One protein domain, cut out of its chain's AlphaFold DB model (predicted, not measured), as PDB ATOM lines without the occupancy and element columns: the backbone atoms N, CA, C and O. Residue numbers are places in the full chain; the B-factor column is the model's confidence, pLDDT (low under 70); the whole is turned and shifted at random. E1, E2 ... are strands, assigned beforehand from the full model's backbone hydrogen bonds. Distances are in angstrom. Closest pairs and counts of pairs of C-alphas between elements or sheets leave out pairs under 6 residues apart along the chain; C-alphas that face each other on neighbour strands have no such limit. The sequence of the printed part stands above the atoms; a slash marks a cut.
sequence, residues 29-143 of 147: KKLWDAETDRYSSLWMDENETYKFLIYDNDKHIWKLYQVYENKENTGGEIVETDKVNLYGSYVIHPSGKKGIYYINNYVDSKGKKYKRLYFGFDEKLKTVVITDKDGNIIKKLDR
ATOM      1  N   LYS A  29     -31.717 -16.878 116.816       55.09
ATOM      2  CA  LYS A  29     -30.258 -17.080 116.728       55.09
ATOM      3  C   LYS A  29     -29.806 -18.348 115.980       55.09
ATOM      4  O   LYS A  29     -28.706 -18.335 115.455       55.09
ATOM      5  N   LYS A  30     -30.600 -19.428 115.901       56.41
ATOM      6  CA  LYS A  30     -30.241 -20.613 115.079       56.41
ATOM      7  C   LYS A  30     -30.571 -20.477 113.586       56.41
ATOM      8  O   LYS A  30     -30.188 -21.351 112.820       56.41
ATOM      9  N   LEU A  31     -31.258 -19.407 113.176       58.81
ATOM     10  CA  LEU A  31     -31.350 -19.002 111.769       58.81
ATOM     11  C   LEU A  31     -30.084 -18.270 111.291       58.81
ATOM     12  O   LEU A  31     -30.039 -17.846 110.141       58.81
ATOM     13  N   TRP A  32     -29.083 -18.107 112.166       54.72
ATOM     14  CA  TRP A  32     -27.767 -17.616 111.785       54.72
ATOM     15  C   TRP A  32     -27.165 -18.529 110.723       54.72
ATOM     16  O   TRP A  32     -27.017 -19.738 110.923       54.72
ATOM     17  N   ASP A  33     -26.850 -17.924 109.590       55.84
ATOM     18  CA  ASP A  33     -26.102 -18.550 108.527       55.84
ATOM     19  C   ASP A  33     -24.630 -18.169 108.683       55.84
ATOM     20  O   ASP A  33     -24.244 -17.021 108.457       55.84
ATOM     21  N   ALA A  34     -23.821 -19.140 109.105       50.28
ATOM     22  CA  ALA A  34     -22.395 -18.946 109.324       50.28
ATOM     23  C   ALA A  34     -21.624 -18.672 108.020       50.28
ATOM     24  O   ALA A  34     -20.548 -18.083 108.080       50.28
ATOM     25  N   GLU A  35     -22.152 -19.070 106.856       48.31
ATOM     26  CA  GLU A  35     -21.479 -18.866 105.565       48.31
ATOM     27  C   GLU A  35     -21.665 -17.442 105.038       48.31
ATOM     28  O   GLU A  35     -20.764 -16.883 104.416       48.31
ATOM     29  N   THR A  36     -22.818 -16.828 105.310       51.25
ATOM     30  CA  THR A  36     -23.134 -15.473 104.833       51.25
ATOM     31  C   THR A  36     -22.935 -14.389 105.892       51.25
ATOM     32  O   THR A  36     -23.147 -13.214 105.591       51.25
ATOM     33  N   ASP A  37     -22.540 -14.774 107.115       51.03
ATOM     34  CA  ASP A  37     -22.476 -13.933 108.322       51.03
ATOM     35  C   ASP A  37     -23.726 -13.051 108.494       51.03
ATOM     36  O   ASP A  37     -23.683 -11.878 108.873       51.03
ATOM     37  N   ARG A  38     -24.886 -13.609 108.134       53.75
ATOM     38  CA  ARG A  38     -26.174 -12.913 108.137       53.75
ATOM     39  C   ARG A  38     -27.220 -13.752 108.854       53.75
ATOM     40  O   ARG A  38     -27.287 -14.970 108.734       53.75
ATOM     41  N   TYR A  39     -28.103 -13.069 109.578       55.47
ATOM     42  CA  TYR A  39     -29.246 -13.684 110.265       55.47
ATOM     43  C   TYR A  39     -30.406 -14.054 109.330       55.47
ATOM     44  O   TYR A  39     -31.466 -14.458 109.801       55.47
ATOM     45  N   SER A  40     -30.237 -13.895 108.016       61.75
ATOM     46  CA  SER A  40     -31.354 -13.898 107.085       61.75
ATOM     47  C   SER A  40     -31.181 -14.887 105.958       61.75
ATOM     48  O   SER A  40     -30.350 -14.716 105.069       61.75
ATOM     49  N   SER A  41     -32.067 -15.866 105.948       71.44
ATOM     50  CA  SER A  41     -32.408 -16.584 104.732       71.44
ATOM     51  C   SER A  41     -33.773 -16.139 104.249       71.44
ATOM     52  O   SER A  41     -34.630 -15.764 105.055       71.44
ATOM     53  N   LEU A  42     -33.960 -16.165 102.934       82.19
ATOM     54  CA  LEU A  42     -35.269 -15.967 102.342       82.19
ATOM     55  C   LEU A  42     -36.086 -17.240 102.576       82.19
ATOM     56  O   LEU A  42     -35.663 -18.330 102.195       82.19
ATOM     57  N   TRP A  43     -37.239 -17.096 103.218       87.31
ATOM     58  CA  TRP A  43     -38.188 -18.178 103.443       87.31
ATOM     59  C   TRP A  43     -39.377 -17.987 102.522       87.31
ATOM     60  O   TRP A  43     -39.960 -16.898 102.495       87.31
ATOM     61  N   MET A  44     -39.750 -19.034 101.792       89.81
ATOM     62  CA  MET A  44     -40.947 -19.000 100.960       89.81
ATOM     63  C   MET A  44     -41.676 -20.334 100.901       89.81
ATOM     64  O   MET A  44     -41.061 -21.381 101.072       89.81
ATOM     65  N   ASP A  45     -42.985 -20.308 100.676       90.44
ATOM     66  CA  ASP A  45     -43.703 -21.512 100.258       90.44
ATOM     67  C   ASP A  45     -43.638 -21.689  98.734       90.44
ATOM     68  O   ASP A  45     -43.324 -20.758  97.998       90.44
ATOM     69  N   GLU A  46     -43.998 -22.885  98.265       87.06
ATOM     70  CA  GLU A  46     -44.009 -23.278  96.844       87.06
ATOM     71  C   GLU A  46     -44.748 -22.288  95.918       87.06
ATOM     72  O   GLU A  46     -44.421 -22.173  94.742       87.06
ATOM     73  N   ASN A  47     -45.756 -21.579  96.444       86.94
ATOM     74  CA  ASN A  47     -46.592 -20.643  95.693       86.94
ATOM     75  C   ASN A  47     -46.182 -19.182  95.900       86.94
ATOM     76  O   ASN A  47     -46.966 -18.291  95.558       86.94
ATOM     77  N   GLU A  48     -45.057 -18.943  96.578       85.12
ATOM     78  CA  GLU A  48     -44.571 -17.636  97.030       85.12
ATOM     79  C   GLU A  48     -45.637 -16.779  97.731       85.12
ATOM     80  O   GLU A  48     -45.550 -15.553  97.752       85.12
ATOM     81  N   THR A  49     -46.663 -17.408  98.311       86.44
ATOM     82  CA  THR A  49     -47.735 -16.731  99.051       86.44
ATOM     83  C   THR A  49     -47.146 -16.093 100.304       86.44
ATOM     84  O   THR A  49     -47.337 -14.905 100.559       86.44
ATOM     85  N   TYR A  50     -46.359 -16.867 101.044       86.19
ATOM     86  CA  TYR A  50     -45.499 -16.380 102.106       86.19
ATOM     87  C   TYR A  50     -44.094 -16.263 101.539       86.19
ATOM     88  O   TYR A  50     -43.530 -17.263 101.112       86.19
ATOM     89  N   LYS A  51     -43.533 -15.054 101.534       87.25
ATOM     90  CA  LYS A  51     -42.164 -14.792 101.085       87.25
ATOM     91  C   LYS A  51     -41.577 -13.681 101.930       87.25
ATOM     92  O   LYS A  51     -41.987 -12.527 101.812       87.25
ATOM     93  N   PHE A  52     -40.666 -14.028 102.826       85.94
ATOM     94  CA  PHE A  52     -40.104 -13.058 103.752       85.94
ATOM     95  C   PHE A  52     -38.735 -13.463 104.272       85.94
ATOM     96  O   PHE A  52     -38.314 -14.617 104.229       85.94
ATOM     97  N   LEU A  53     -38.057 -12.470 104.815       85.44
ATOM     98  CA  LEU A  53     -36.804 -12.605 105.524       85.44
ATOM     99  C   LEU A  53     -37.057 -12.318 107.003       85.44
ATOM    100  O   LEU A  53     -37.916 -11.504 107.347       85.44
ATOM    101  N   ILE A  54     -36.302 -12.964 107.881       81.00
ATOM    102  CA  ILE A  54     -36.316 -12.671 109.315       81.00
ATOM    103  C   ILE A  54     -34.953 -12.089 109.661       81.00
ATOM    104  O   ILE A  54     -33.934 -12.690 109.333       81.00
ATOM    105  N   TYR A  55     -34.947 -10.927 110.302       76.38
ATOM    106  CA  TYR A  55     -33.737 -10.237 110.733       76.38
ATOM    107  C   TYR A  55     -33.872  -9.820 112.188       76.38
ATOM    108  O   TYR A  55     -34.956  -9.442 112.632       76.38
ATOM    109  N   ASP A  56     -32.759  -9.846 112.909       72.00
ATOM    110  CA  ASP A  56     -32.623  -9.052 114.121       72.00
ATOM    111  C   ASP A  56     -32.211  -7.625 113.737       72.00
ATOM    112  O   ASP A  56     -31.475  -7.443 112.764       72.00
ATOM    113  N   ASN A  57     -32.671  -6.617 114.470       63.97
ATOM    114  CA  ASN A  57     -32.064  -5.291 114.390       63.97
ATOM    115  C   ASN A  57     -30.964  -5.147 115.454       63.97
ATOM    116  O   ASN A  57     -30.879  -5.941 116.387       63.97
ATOM    117  N   ASP A  58     -30.169  -4.079 115.381       55.81
ATOM    118  CA  ASP A  58     -29.080  -3.802 116.340       55.81
ATOM    119  C   ASP A  58     -29.546  -3.670 117.809       55.81
ATOM    120  O   ASP A  58     -28.735  -3.529 118.721       55.81
ATOM    121  N   LYS A  59     -30.863  -3.696 118.058       59.62
ATOM    122  CA  LYS A  59     -31.497  -3.615 119.380       59.62
ATOM    123  C   LYS A  59     -32.133  -4.936 119.830       59.62
ATOM    124  O   LYS A  59     -32.919  -4.920 120.778       59.62
ATOM    125  N   HIS A  60     -31.829  -6.057 119.181       63.56
ATOM    126  CA  HIS A  60     -32.406  -7.369 119.487       63.56
ATOM    127  C   HIS A  60     -33.926  -7.494 119.255       63.56
ATOM    128  O   HIS A  60     -34.596  -8.351 119.847       63.56
ATOM    129  N   ILE A  61     -34.492  -6.624 118.410       65.31
ATOM    130  CA  ILE A  61     -35.889  -6.689 117.979       65.31
ATOM    131  C   ILE A  61     -35.954  -7.410 116.637       65.31
ATOM    132  O   ILE A  61     -35.620  -6.860 115.587       65.31
ATOM    133  N   TRP A  62     -36.501  -8.621 116.679       77.31
ATOM    134  CA  TRP A  62     -36.746  -9.425 115.493       77.31
ATOM    135  C   TRP A  62     -37.832  -8.792 114.620       77.31
ATOM    136  O   TRP A  62     -38.948  -8.511 115.075       77.31
ATOM    137  N   LYS A  63     -37.508  -8.583 113.349       83.44
ATOM    138  CA  LYS A  63     -38.409  -8.078 112.319       83.44
ATOM    139  C   LYS A  63     -38.528  -9.087 111.179       83.44
ATOM    140  O   LYS A  63     -37.561  -9.745 110.797       83.44
ATOM    141  N   LEU A  64     -39.730  -9.186 110.625       85.81
ATOM    142  CA  LEU A  64     -40.006  -9.884 109.376       85.81
ATOM    143  C   LEU A  64     -40.060  -8.842 108.260       85.81
ATOM    144  O   LEU A  64     -40.781  -7.854 108.381       85.81
ATOM    145  N   TYR A  65     -39.296  -9.056 107.197       83.38
ATOM    146  CA  TYR A  65     -39.229  -8.172 106.039       83.38
ATOM    147  C   TYR A  65     -39.802  -8.874 104.818       83.38
ATOM    148  O   TYR A  65     -39.393  -9.988 104.489       83.38
ATOM    149  N   GLN A  66     -40.724  -8.211 104.133       82.88
ATOM    150  CA  GLN A  66     -41.295  -8.678 102.877       82.88
ATOM    151  C   GLN A  66     -41.057  -7.636 101.788       82.88
ATOM    152  O   GLN A  66     -41.246  -6.441 102.014       82.88
ATOM    153  N   VAL A  67     -40.639  -8.109 100.615       76.31
ATOM    154  CA  VAL A  67     -40.517  -7.285  99.411       76.31
ATOM    155  C   VAL A  67     -41.873  -7.234  98.723       76.31
ATOM    156  O   VAL A  67     -42.517  -8.270  98.546       76.31
ATOM    157  N   TYR A  68     -42.298  -6.039  98.342       70.75
ATOM    158  CA  TYR A  68     -43.519  -5.792  97.594       70.75
ATOM    159  C   TYR A  68     -43.178  -5.159  96.249       70.75
ATOM    160  O   TYR A  68     -42.359  -4.247  96.170       70.75
ATOM    161  N   GLU A  69     -43.862  -5.616  95.203       65.06
ATOM    162  CA  GLU A  69     -43.759  -5.032  93.862       65.06
ATOM    163  C   GLU A  69     -44.597  -3.749  93.727       65.06
ATOM    164  O   GLU A  69     -44.279  -2.878  92.923       65.06
ATOM    165  N   ASN A  70     -45.663  -3.605  94.528       65.75
ATOM    166  CA  ASN A  70     -46.576  -2.460  94.493       65.75
ATOM    167  C   ASN A  70     -46.978  -2.019  95.913       65.75
ATOM    168  O   ASN A  70     -47.339  -2.843  96.758       65.75
ATOM    169  N   LYS A  71     -46.971  -0.699  96.146       66.94
ATOM    170  CA  LYS A  71     -47.356  -0.025  97.394       66.94
ATOM    171  C   LYS A  71     -48.787  -0.348  97.836       66.94
ATOM    172  O   LYS A  71     -49.032  -0.466  99.034       66.94
ATOM    173  N   GLU A  72     -49.713  -0.539  96.901       66.75
ATOM    174  CA  GLU A  72     -51.140  -0.783  97.184       66.75
ATOM    175  C   GLU A  72     -51.401  -2.102  97.931       66.75
ATOM    176  O   GLU A  72     -52.389  -2.219  98.659       66.75
ATOM    177  N   ASN A  73     -50.481  -3.064  97.816       66.19
ATOM    178  CA  ASN A  73     -50.558  -4.376  98.465       66.19
ATOM    179  C   ASN A  73     -49.572  -4.523  99.635       66.19
ATOM    180  O   ASN A  73     -49.370  -5.629 100.136       66.19
ATOM    181  N   THR A  74     -48.947  -3.427 100.073       69.38
ATOM    182  CA  THR A  74     -48.010  -3.459 101.201       69.38
ATOM    183  C   THR A  74     -48.729  -3.635 102.538       69.38
ATOM    184  O   THR A  74     -49.879  -3.229 102.730       69.38
ATOM    185  N   GLY A  75     -48.022  -4.232 103.492       72.25
ATOM    186  CA  GLY A  75     -48.393  -4.230 104.901       72.25
ATOM    187  C   GLY A  75     -47.176  -3.963 105.783       72.25
ATOM    188  O   GLY A  75     -46.041  -3.928 105.308       72.25
ATOM    189  N   GLY A  76     -47.423  -3.782 107.080       73.00
ATOM    190  CA  GLY A  76     -46.380  -3.430 108.042       73.00
ATOM    191  C   GLY A  76     -45.949  -1.963 107.954       73.00
ATOM    192  O   GLY A  76     -46.612  -1.132 107.335       73.00
ATOM    193  N   GLU A  77     -44.850  -1.636 108.627       76.81
ATOM    194  CA  GLU A  77     -44.184  -0.338 108.506       76.81
ATOM    195  C   GLU A  77     -43.415  -0.320 107.180       76.81
ATOM    196  O   GLU A  77     -42.477  -1.103 106.998       76.81
ATOM    197  N   ILE A  78     -43.843   0.542 106.255       68.94
ATOM    198  CA  ILE A  78     -43.229   0.679 104.933       68.94
ATOM    199  C   ILE A  78     -41.889   1.393 105.092       68.94
ATOM    200  O   ILE A  78     -41.834   2.529 105.560       68.94
ATOM    201  N   VAL A  79     -40.822   0.731 104.659       65.88
ATOM    202  CA  VAL A  79     -39.496   1.323 104.504       65.88
ATOM    203  C   VAL A  79     -39.276   1.509 103.010       65.88
ATOM    204  O   VAL A  79     -39.050   0.551 102.267       65.88
ATOM    205  N   GLU A  80     -39.420   2.750 102.560       60.34
ATOM    206  CA  GLU A  80     -39.128   3.141 101.185       60.34
ATOM    207  C   GLU A  80     -37.610   3.309 101.057       60.34
ATOM    208  O   GLU A  80     -36.985   4.000 101.861       60.34
ATOM    209  N   THR A  81     -37.003   2.614 100.097       56.44
ATOM    210  CA  THR A  81     -35.581   2.782  99.778       56.44
ATOM    211  C   THR A  81     -35.476   3.436  98.410       56.44
ATOM    212  O   THR A  81     -36.282   3.141  97.529       56.44
ATOM    213  N   ASP A  82     -34.499   4.328  98.233       50.78
ATOM    214  CA  ASP A  82     -34.457   5.312  97.140       50.78
ATOM    215  C   ASP A  82     -34.488   4.738  95.713       50.78
ATOM    216  O   ASP A  82     -34.606   5.504  94.756       50.78
ATOM    217  N   LYS A  83     -34.373   3.417  95.517       52.31
ATOM    218  CA  LYS A  83     -34.406   2.788  94.192       52.31
ATOM    219  C   LYS A  83     -35.047   1.390  94.240       52.31
ATOM    220  O   LYS A  83     -34.487   0.450  94.793       52.31
ATOM    221  N   VAL A  84     -36.175   1.250  93.540       53.28
ATOM    222  CA  VAL A  84     -36.729   0.004  92.963       53.28
ATOM    223  C   VAL A  84     -37.526  -0.941  93.883       53.28
ATOM    224  O   VAL A  84     -38.448  -1.567  93.375       53.28
ATOM    225  N   ASN A  85     -37.281  -1.028  95.196       57.47
ATOM    226  CA  ASN A  85     -37.952  -2.032  96.047       57.47
ATOM    227  C   ASN A  85     -38.692  -1.426  97.258       57.47
ATOM    228  O   ASN A  85     -38.087  -0.736  98.083       57.47
ATOM    229  N   LEU A  86     -39.993  -1.729  97.389       66.12
ATOM    230  CA  LEU A  86     -40.812  -1.424  98.570       66.12
ATOM    231  C   LEU A  86     -40.692  -2.563  99.585       66.12
ATOM    232  O   LEU A  86     -41.058  -3.701  99.289       66.12
ATOM    233  N   TYR A  87     -40.228  -2.260 100.796       73.06
ATOM    234  CA  TYR A  87     -40.149  -3.244 101.873       73.06
ATOM    235  C   TYR A  87     -41.199  -2.948 102.939       73.06
ATOM    236  O   TYR A  87     -41.267  -1.837 103.464       73.06
ATOM    237  N   GLY A  88     -41.995  -3.951 103.296       78.69
ATOM    238  CA  GLY A  88     -42.795  -3.909 104.515       78.69
ATOM    239  C   GLY A  88     -42.047  -4.610 105.633       78.69
ATOM    240  O   GLY A  88     -41.602  -5.751 105.473       78.69
ATOM    241  N   SER A  89     -41.895  -3.921 106.761       84.75
ATOM    242  CA  SER A  89     -41.297  -4.484 107.966       84.75
ATOM    243  C   SER A  89     -42.359  -4.718 109.037       84.75
ATOM    244  O   SER A  89     -43.229  -3.884 109.289       84.75
ATOM    245  N   TYR A  90     -42.281  -5.870 109.689       87.69
ATOM    246  CA  TYR A  90     -43.215  -6.281 110.724       87.69
ATOM    247  C   TYR A  90     -42.454  -6.617 111.994       87.69
ATOM    248  O   TYR A  90     -41.535  -7.432 111.974       87.69
ATOM    249  N   VAL A  91     -42.858  -6.030 113.116       88.12
ATOM    250  CA  VAL A  91     -42.296  -6.385 114.423       88.12
ATOM    251  C   VAL A  91     -42.798  -7.769 114.825       88.12
ATOM    252  O   VAL A  91     -44.007  -8.008 114.865       88.12
ATOM    253  N   ILE A  92     -41.870  -8.679 115.123       88.19
ATOM    254  CA  ILE A  92     -42.180 -10.037 115.567       88.19
ATOM    255  C   ILE A  92     -42.458 -10.014 117.069       88.19
ATOM    256  O   ILE A  92     -41.635  -9.573 117.870       88.19
ATOM    257  N   HIS A  93     -43.615 -10.537 117.459       88.62
ATOM    258  CA  HIS A  93     -44.050 -10.612 118.847       88.62
ATOM    259  C   HIS A  93     -44.115 -12.066 119.331       88.62
ATOM    260  O   HIS A  93     -44.539 -12.951 118.581       88.62
ATOM    261  N   PRO A  94     -43.754 -12.347 120.596       88.94
ATOM    262  CA  PRO A  94     -44.032 -13.644 121.196       88.94
ATOM    263  C   PRO A  94     -45.546 -13.839 121.344       88.94
ATOM    264  O   PRO A  94     -46.255 -12.946 121.802       88.94
ATOM    265  N   SER A  95     -46.055 -15.026 121.008       89.25
ATOM    266  CA  SER A  95     -47.489 -15.342 121.150       89.25
ATOM    267  C   SER A  95     -47.920 -15.709 122.578       89.25
ATOM    268  O   SER A  95     -49.104 -15.917 122.828       89.25
ATOM    269  N   GLY A  96     -46.962 -15.857 123.499       87.50
ATOM    270  CA  GLY A  96     -47.161 -16.484 124.809       87.50
ATOM    271  C   GLY A  96     -47.054 -18.016 124.781       87.50
ATOM    272  O   GLY A  96     -46.889 -18.631 125.832       87.50
ATOM    273  N   LYS A  97     -47.073 -18.646 123.597       87.75
ATOM    274  CA  LYS A  97     -46.774 -20.074 123.427       87.75
ATOM    275  C   LYS A  97     -45.331 -20.285 122.996       87.75
ATOM    276  O   LYS A  97     -44.793 -19.562 122.158       87.75
ATOM    277  N   LYS A  98     -44.704 -21.306 123.578       85.19
ATOM    278  CA  LYS A  98     -43.284 -21.604 123.385       85.19
ATOM    279  C   LYS A  98     -42.953 -21.858 121.909       85.19
ATOM    280  O   LYS A  98     -43.471 -22.791 121.301       85.19
ATOM    281  N   GLY A  99     -42.050 -21.035 121.369       83.62
ATOM    282  CA  GLY A  99     -41.556 -21.122 119.991       83.62
ATOM    283  C   GLY A  99     -42.570 -20.725 118.912       83.62
ATOM    284  O   GLY A  99     -42.321 -20.983 117.739       83.62
ATOM    285  N   ILE A 100     -43.690 -20.103 119.296       89.50
ATOM    286  CA  ILE A 100     -44.682 -19.554 118.370       89.50
ATOM    287  C   ILE A 100     -44.667 -18.035 118.492       89.50
ATOM    288  O   ILE A 100     -44.826 -17.468 119.582       89.50
ATOM    289  N   TYR A 101     -44.539 -17.378 117.353       91.00
ATOM    290  CA  TYR A 101     -44.502 -15.934 117.223       91.00
ATOM    291  C   TYR A 101     -45.636 -15.465 116.330       91.00
ATOM    292  O   TYR A 101     -46.287 -16.262 115.651       91.00
ATOM    293  N   TYR A 102     -45.881 -14.161 116.340       93.19
ATOM    294  CA  TYR A 102     -46.783 -13.556 115.383       93.19
ATOM    295  C   TYR A 102     -46.335 -12.166 114.957       93.19
ATOM    296  O   TYR A 102     -45.622 -11.468 115.676       93.19
ATOM    297  N   ILE A 103     -46.830 -11.758 113.796       92.69
ATOM    298  CA  ILE A 103     -46.816 -10.374 113.329       92.69
ATOM    299  C   ILE A 103     -48.255  -9.894 113.138       92.69
ATOM    300  O   ILE A 103     -49.150 -10.698 112.867       92.69
ATOM    301  N   ASN A 104     -48.495  -8.595 113.313       91.56
ATOM    302  CA  ASN A 104     -49.816  -7.994 113.119       91.56
ATOM    303  C   ASN A 104     -49.975  -7.454 111.694       91.56
ATOM    304  O   ASN A 104     -49.011  -6.970 111.110       91.56
ATOM    305  N   ASN A 105     -51.214  -7.459 111.195       89.56
ATOM    306  CA  ASN A 105     -51.613  -6.813 109.936       89.56
ATOM    307  C   ASN A 105     -50.784  -7.261 108.719       89.56
ATOM    308  O   ASN A 105     -50.435  -6.446 107.870       89.56
ATOM    309  N   TYR A 106     -50.460  -8.552 108.660       89.75
ATOM    310  CA  TYR A 106     -49.697  -9.137 107.565       89.75
ATOM    311  C   TYR A 106     -50.495  -9.115 106.261       89.75
ATOM    312  O   TYR A 106     -51.687  -9.430 106.262       89.75
ATOM    313  N   VAL A 107     -49.834  -8.785 105.157       88.06
ATOM    314  CA  VAL A 107     -50.399  -8.874 103.808       88.06
ATOM    315  C   VAL A 107     -49.525  -9.816 102.994       88.06
ATOM    316  O   VAL A 107     -48.328  -9.560 102.834       88.06
ATOM    317  N   ASP A 108     -50.114 -10.919 102.528       87.19
ATOM    318  CA  ASP A 108     -49.395 -11.893 101.706       87.19
ATOM    319  C   ASP A 108     -49.120 -11.353 100.296       87.19
ATOM    320  O   ASP A 108     -49.632 -10.303  99.901       87.19
ATOM    321  N   SER A 109     -48.283 -12.050  99.525       81.94
ATOM    322  CA  SER A 109     -47.908 -11.608  98.171       81.94
ATOM    323  C   SER A 109     -49.093 -11.513  97.201       81.94
ATOM    324  O   SER A 109     -48.998 -10.844  96.177       81.94
ATOM    325  N   LYS A 110     -50.232 -12.131  97.539       83.12
ATOM    326  CA  LYS A 110     -51.483 -12.096  96.770       83.12
ATOM    327  C   LYS A 110     -52.438 -10.998  97.254       83.12
ATOM    328  O   LYS A 110     -53.576 -10.934  96.793       83.12
ATOM    329  N   GLY A 111     -52.008 -10.146  98.188       82.75
ATOM    330  CA  GLY A 111     -52.788  -9.026  98.721       82.75
ATOM    331  C   GLY A 111     -53.809  -9.418  99.794       82.75
ATOM    332  O   GLY A 111     -54.565  -8.565 100.274       82.75
ATOM    333  N   LYS A 112     -53.857 -10.686 100.221       88.06
ATOM    334  CA  LYS A 112     -54.775 -11.107 101.281       88.06
ATOM    335  C   LYS A 112     -54.249 -10.639 102.633       88.06
ATOM    336  O   LYS A 112     -53.090 -10.837 102.993       88.06
ATOM    337  N   LYS A 113     -55.148 -10.024 103.400       88.94
ATOM    338  CA  LYS A 113     -54.849  -9.408 104.695       88.94
ATOM    339  C   LYS A 113     -55.129 -10.375 105.841       88.94
ATOM    340  O   LYS A 113     -56.192 -10.991 105.912       88.94
ATOM    341  N   TYR A 114     -54.201 -10.440 106.785       90.56
ATOM    342  CA  TYR A 114     -54.278 -11.249 107.991       90.56
ATOM    343  C   TYR A 114     -54.126 -10.335 109.200       90.56
ATOM    344  O   TYR A 114     -53.125  -9.638 109.350       90.56
ATOM    345  N   LYS A 115     -55.089 -10.386 110.127       92.06
ATOM    346  CA  LYS A 115     -54.963  -9.663 111.404       92.06
ATOM    347  C   LYS A 115     -53.691 -10.082 112.144       92.06
ATOM    348  O   LYS A 115     -53.008  -9.239 112.720       92.06
ATOM    349  N   ARG A 116     -53.386 -11.385 112.119       93.88
ATOM    350  CA  ARG A 116     -52.142 -11.968 112.621       93.88
ATOM    351  C   ARG A 116     -51.691 -13.113 111.729       93.88
ATOM    352  O   ARG A 116     -52.518 -13.945 111.359       93.88
ATOM    353  N   LEU A 117     -50.392 -13.174 111.466       95.00
ATOM    354  CA  LEU A 117     -49.727 -14.358 110.931       95.00
ATOM    355  C   LEU A 117     -48.963 -15.019 112.076       95.00
ATOM    356  O   LEU A 117     -48.137 -14.347 112.692       95.00
ATOM    357  N   TYR A 118     -49.241 -16.292 112.362       94.44
ATOM    358  CA  TYR A 118     -48.493 -17.069 113.351       94.44
ATOM    359  C   TYR A 118     -47.486 -17.972 112.652       94.44
ATOM    360  O   TYR A 118     -47.773 -18.546 111.599       94.44
ATOM    361  N   PHE A 119     -46.298 -18.076 113.229       92.94
ATOM    362  CA  PHE A 119     -45.196 -18.827 112.645       92.94
ATOM    363  C   PHE A 119     -44.151 -19.176 113.708       92.94
ATOM    364  O   PHE A 119     -44.145 -18.625 114.814       92.94
ATOM    365  N   GLY A 120     -43.254 -20.092 113.371       90.12
ATOM    366  CA  GLY A 120     -42.135 -20.482 114.223       90.12
ATOM    367  C   GLY A 120     -41.133 -21.349 113.474       90.12
ATOM    368  O   GLY A 120     -41.376 -21.742 112.336       90.12
ATOM    369  N   PHE A 121     -40.005 -21.645 114.115       88.62
ATOM    370  CA  PHE A 121     -39.042 -22.614 113.600       88.62
ATOM    371  C   PHE A 121     -39.376 -24.005 114.138       88.62
ATOM    372  O   PHE A 121     -39.395 -24.218 115.353       88.62
ATOM    373  N   ASP A 122     -39.650 -24.943 113.236       89.12
ATOM    374  CA  ASP A 122     -39.868 -26.338 113.586       89.12
ATOM    375  C   ASP A 122     -38.531 -27.079 113.659       89.12
ATOM    376  O   ASP A 122     -37.792 -27.207 112.681       89.12
ATOM    377  N   GLU A 123     -38.221 -27.602 114.838       86.12
ATOM    378  CA  GLU A 123     -36.957 -28.274 115.119       86.12
ATOM    379  C   GLU A 123     -36.831 -29.651 114.482       86.12
ATOM    380  O   GLU A 123     -35.708 -30.110 114.271       86.12
ATOM    381  N   LYS A 124     -37.949 -30.323 114.199       87.94
ATOM    382  CA  LYS A 124     -37.954 -31.640 113.557       87.94
ATOM    383  C   LYS A 124     -37.755 -31.493 112.049       87.94
ATOM    384  O   LYS A 124     -37.015 -32.269 111.456       87.94
ATOM    385  N   LEU A 125     -38.397 -30.494 111.450       87.56
ATOM    386  CA  LEU A 125     -38.345 -30.188 110.021       87.56
ATOM    387  C   LEU A 125     -37.175 -29.272 109.643       87.56
ATOM    388  O   LEU A 125     -36.899 -29.120 108.455       87.56
ATOM    389  N   LYS A 126     -36.509 -28.663 110.634       85.31
ATOM    390  CA  LYS A 126     -35.391 -27.719 110.465       85.31
ATOM    391  C   LYS A 126     -35.733 -26.563 109.522       85.31
ATOM    392  O   LYS A 126     -34.929 -26.171 108.682       85.31
ATOM    393  N   THR A 127     -36.938 -26.020 109.668       86.62
ATOM    394  CA  THR A 127     -37.462 -24.970 108.789       86.62
ATOM    395  C   THR A 127     -38.438 -24.043 109.508       86.62
ATOM    396  O   THR A 127     -38.978 -24.389 110.561       86.62
ATOM    397  N   VAL A 128     -38.702 -22.874 108.925       89.00
ATOM    398  CA  VAL A 128     -39.809 -22.010 109.339       89.00
ATOM    399  C   VAL A 128     -41.135 -22.589 108.841       89.00
ATOM    400  O   VAL A 128     -41.263 -23.050 107.705       89.00
ATOM    401  N   VAL A 129     -42.146 -22.558 109.702       91.69
ATOM    402  CA  VAL A 129     -43.505 -23.014 109.406       91.69
ATOM    403  C   VAL A 129     -44.512 -21.921 109.746       91.69
ATOM    404  O   VAL A 129     -44.362 -21.215 110.745       91.69
ATOM    405  N   ILE A 130     -45.561 -21.803 108.934       94.38
ATOM    406  CA  ILE A 130     -46.769 -21.047 109.271       94.38
ATOM    407  C   ILE A 130     -47.674 -21.954 110.092       94.38
ATOM    408  O   ILE A 130     -47.919 -23.107 109.722       94.38
ATOM    409  N   THR A 131     -48.191 -21.430 111.195       94.62
ATOM    410  CA  THR A 131     -49.057 -22.165 112.117       94.62
ATOM    411  C   THR A 131     -50.363 -21.419 112.346       94.62
ATOM    412  O   THR A 131     -50.504 -20.242 112.010       94.62
ATOM    413  N   ASP A 132     -51.328 -22.081 112.971       94.69
ATOM    414  CA  ASP A 132     -52.379 -21.365 113.691       94.69
ATOM    415  C   ASP A 132     -51.865 -20.854 115.056       94.69
ATOM    416  O   ASP A 132     -50.709 -21.063 115.444       94.69
ATOM    417  N   LYS A 133     -52.741 -20.188 115.819       93.62
ATOM    418  CA  LYS A 133     -52.451 -19.709 117.187       93.62
ATOM    419  C   LYS A 133     -52.153 -20.841 118.185       93.62
ATOM    420  O   LYS A 133     -51.737 -20.584 119.316       93.62
ATOM    421  N   ASP A 134     -52.471 -22.081 117.825       92.94
ATOM    422  CA  ASP A 134     -52.340 -23.273 118.655       92.94
ATOM    423  C   ASP A 134     -51.103 -24.106 118.310       92.94
ATOM    424  O   ASP A 134     -50.779 -25.047 119.040       92.94
ATOM    425  N   GLY A 135     -50.351 -23.678 117.293       92.19
ATOM    426  CA  GLY A 135     -49.122 -24.315 116.844       92.19
ATOM    427  C   GLY A 135     -49.361 -25.479 115.897       92.19
ATOM    428  O   GLY A 135     -48.421 -26.225 115.631       92.19
ATOM    429  N   ASN A 136     -50.582 -25.664 115.396       94.56
ATOM    430  CA  ASN A 136     -50.830 -26.643 114.350       94.56
ATOM    431  C   ASN A 136     -50.258 -26.088 113.040       94.56
ATOM    432  O   ASN A 136     -50.548 -24.948 112.663       94.56
ATOM    433  N   ILE A 137     -49.404 -26.865 112.377       93.69
ATOM    434  CA  ILE A 137     -48.714 -26.444 111.159       93.69
ATOM    435  C   ILE A 137     -49.719 -26.366 110.010       93.69
ATOM    436  O   ILE A 137     -50.369 -27.349 109.665       93.69
ATOM    437  N   ILE A 138     -49.801 -25.190 109.394       94.00
ATOM    438  CA  ILE A 138     -50.624 -24.924 108.210       94.00
ATOM    439  C   ILE A 138     -49.781 -25.079 106.945       94.00
ATOM    440  O   ILE A 138     -50.240 -25.644 105.952       94.00
ATOM    441  N   LYS A 139     -48.547 -24.562 106.960       93.44
ATOM    442  CA  LYS A 139     -47.662 -24.565 105.792       93.44
ATOM    443  C   LYS A 139     -46.200 -24.650 106.225       93.44
ATOM    444  O   LYS A 139     -45.789 -23.983 107.172       93.44
ATOM    445  N   LYS A 140     -45.421 -25.462 105.514       92.31
ATOM    446  CA  LYS A 140     -43.958 -25.483 105.593       92.31
ATOM    447  C   LYS A 140     -43.394 -24.459 104.608       92.31
ATOM    448  O   LYS A 140     -43.900 -24.372 103.493       92.31
ATOM    449  N   LEU A 141     -42.362 -23.731 105.019       91.00
ATOM    450  CA  LEU A 141     -41.573 -22.898 104.119       91.00
ATOM    451  C   LEU A 141     -40.277 -23.619 103.751       91.00
ATOM    452  O   LEU A 141     -39.788 -24.473 104.497       91.00
ATOM    453  N   ASP A 142     -39.724 -23.253 102.609       88.94
ATOM    454  CA  ASP A 142     -38.409 -23.660 102.160       88.94
ATOM    455  C   ASP A 142     -37.439 -22.487 102.282       88.94
ATOM    456  O   ASP A 142     -37.801 -21.311 102.161       88.94
ATOM    457  N   ARG A 143     -36.188 -22.834 102.584       84.94
ATOM    458  CA  ARG A 143     -35.078 -21.892 102.674       84.94
ATOM    459  C   ARG A 143     -34.499 -21.706 101.278       84.94
ATOM    460  O   ARG A 143     -34.007 -22.671 100.698       84.94
TER     461      ARG A 143
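This is residues 29 to 143 of the 147 residues of an uncharacterized protein of Leptotrichia goodfellowii F0264 (UniProt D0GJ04). Two strongly twisted sheets, one of five strands and one of four, are partly face to face as a loose-edged sandwich, with their strands crossed at 61 degrees. The chain changes from one sheet to the other between E5 and E6, and E4, with the turn after it, reaches out at one end, while residues 142 to 143 tie the far end of the second sheet back to E1. The printed part has 115 residues with no named helix and nine named strands, E1 to E9 along the chain; both sheets are antiparallel, in the orders E1 E2 E3 E5 E4 and E6 E7 E8 E9. The class is all strand, though under half of the residues, 52 of 115, are in named elements. The whole is compact, with a radius of gyration of the C-alphas of 13.7 A and spans of 39 by 32 by 28 A.

The printed part begins with residues 29 to 41, which hold no named element. E1, residues 42 to 44, begins with C-alpha 42 at (-35.269, -15.967, 102.342). E2 is residues 51 to 56, 17.1 A from first to last C-alpha, and E3 is residues 62 to 68, 19.5 A. E4 is residues 77 to 80, 9.6 A, and E5 is residues 86 to 91, 16.7 A. E6, residues 101 to 107, measures 16.3 A and begins with C-alpha 101 at (-44.502, -15.934, 117.223). E7, residues 113 to 122, is the longest strand at 24.3 A, and it bends by 66 degrees at residue 116. E8 is residues 127 to 131, 12.4 A; E9 is residues 137 to 140, ending with C-alpha 140 at (-43.958, -25.483, 105.593).

In the five-stranded sheet, E1 and E4 are the edge strands. E1, E2 and E3 form a meander, each strand the antiparallel neighbour of the one before. E1 and E2 are a hairpin, with N 43 and O 52 within hydrogen-bond range at 2.9 A. E2 pairs with E1 over residues 51 to 53 and with E3 over residues 53 to 56, a staggered pairing; N 53 and O 65 are 2.8 A apart. E3 and E5 are antiparallel at 155 degrees between their directions, with N 64 and O 90 at 2.9 A. E4 and E5 are a hairpin, with N 77 and O 89 at 2.8 A. E3 and E4 follow each other in the chain but are apart. The other sheet, E6 to E9, is a second meander: N 101 and O 119 of E6 and E7 are 2.9 A apart, N 122 and O 127 of E7 and E8 2.8 A, and N 130 and O 139 of E8 and E9 2.8 A. Between the sheets, the closest C-alphas of E5 and E6 are those of Tyr 90 and Ile 103, 6.0 A apart. The closest C-alphas of E1 and E8 are those of Trp 43 and Val 128, 7.2 A apart. Residues 43 to 44 of E1 pair antiparallel with residues 142 to 143.

The two C-alphas farthest apart, those of Asp 82 and Lys 124, are 40.6 A from each other. The printed part has no cut, and no link is long; the links E1 to E2, E3 to E4 and E5 to E6 are short, the others tight. The mean pLDDT of the printed part is 79.1, and the model's confidence is low, under 70, at residues 29 to 40, 57 to 61, 69 to 74 and 78 to 86.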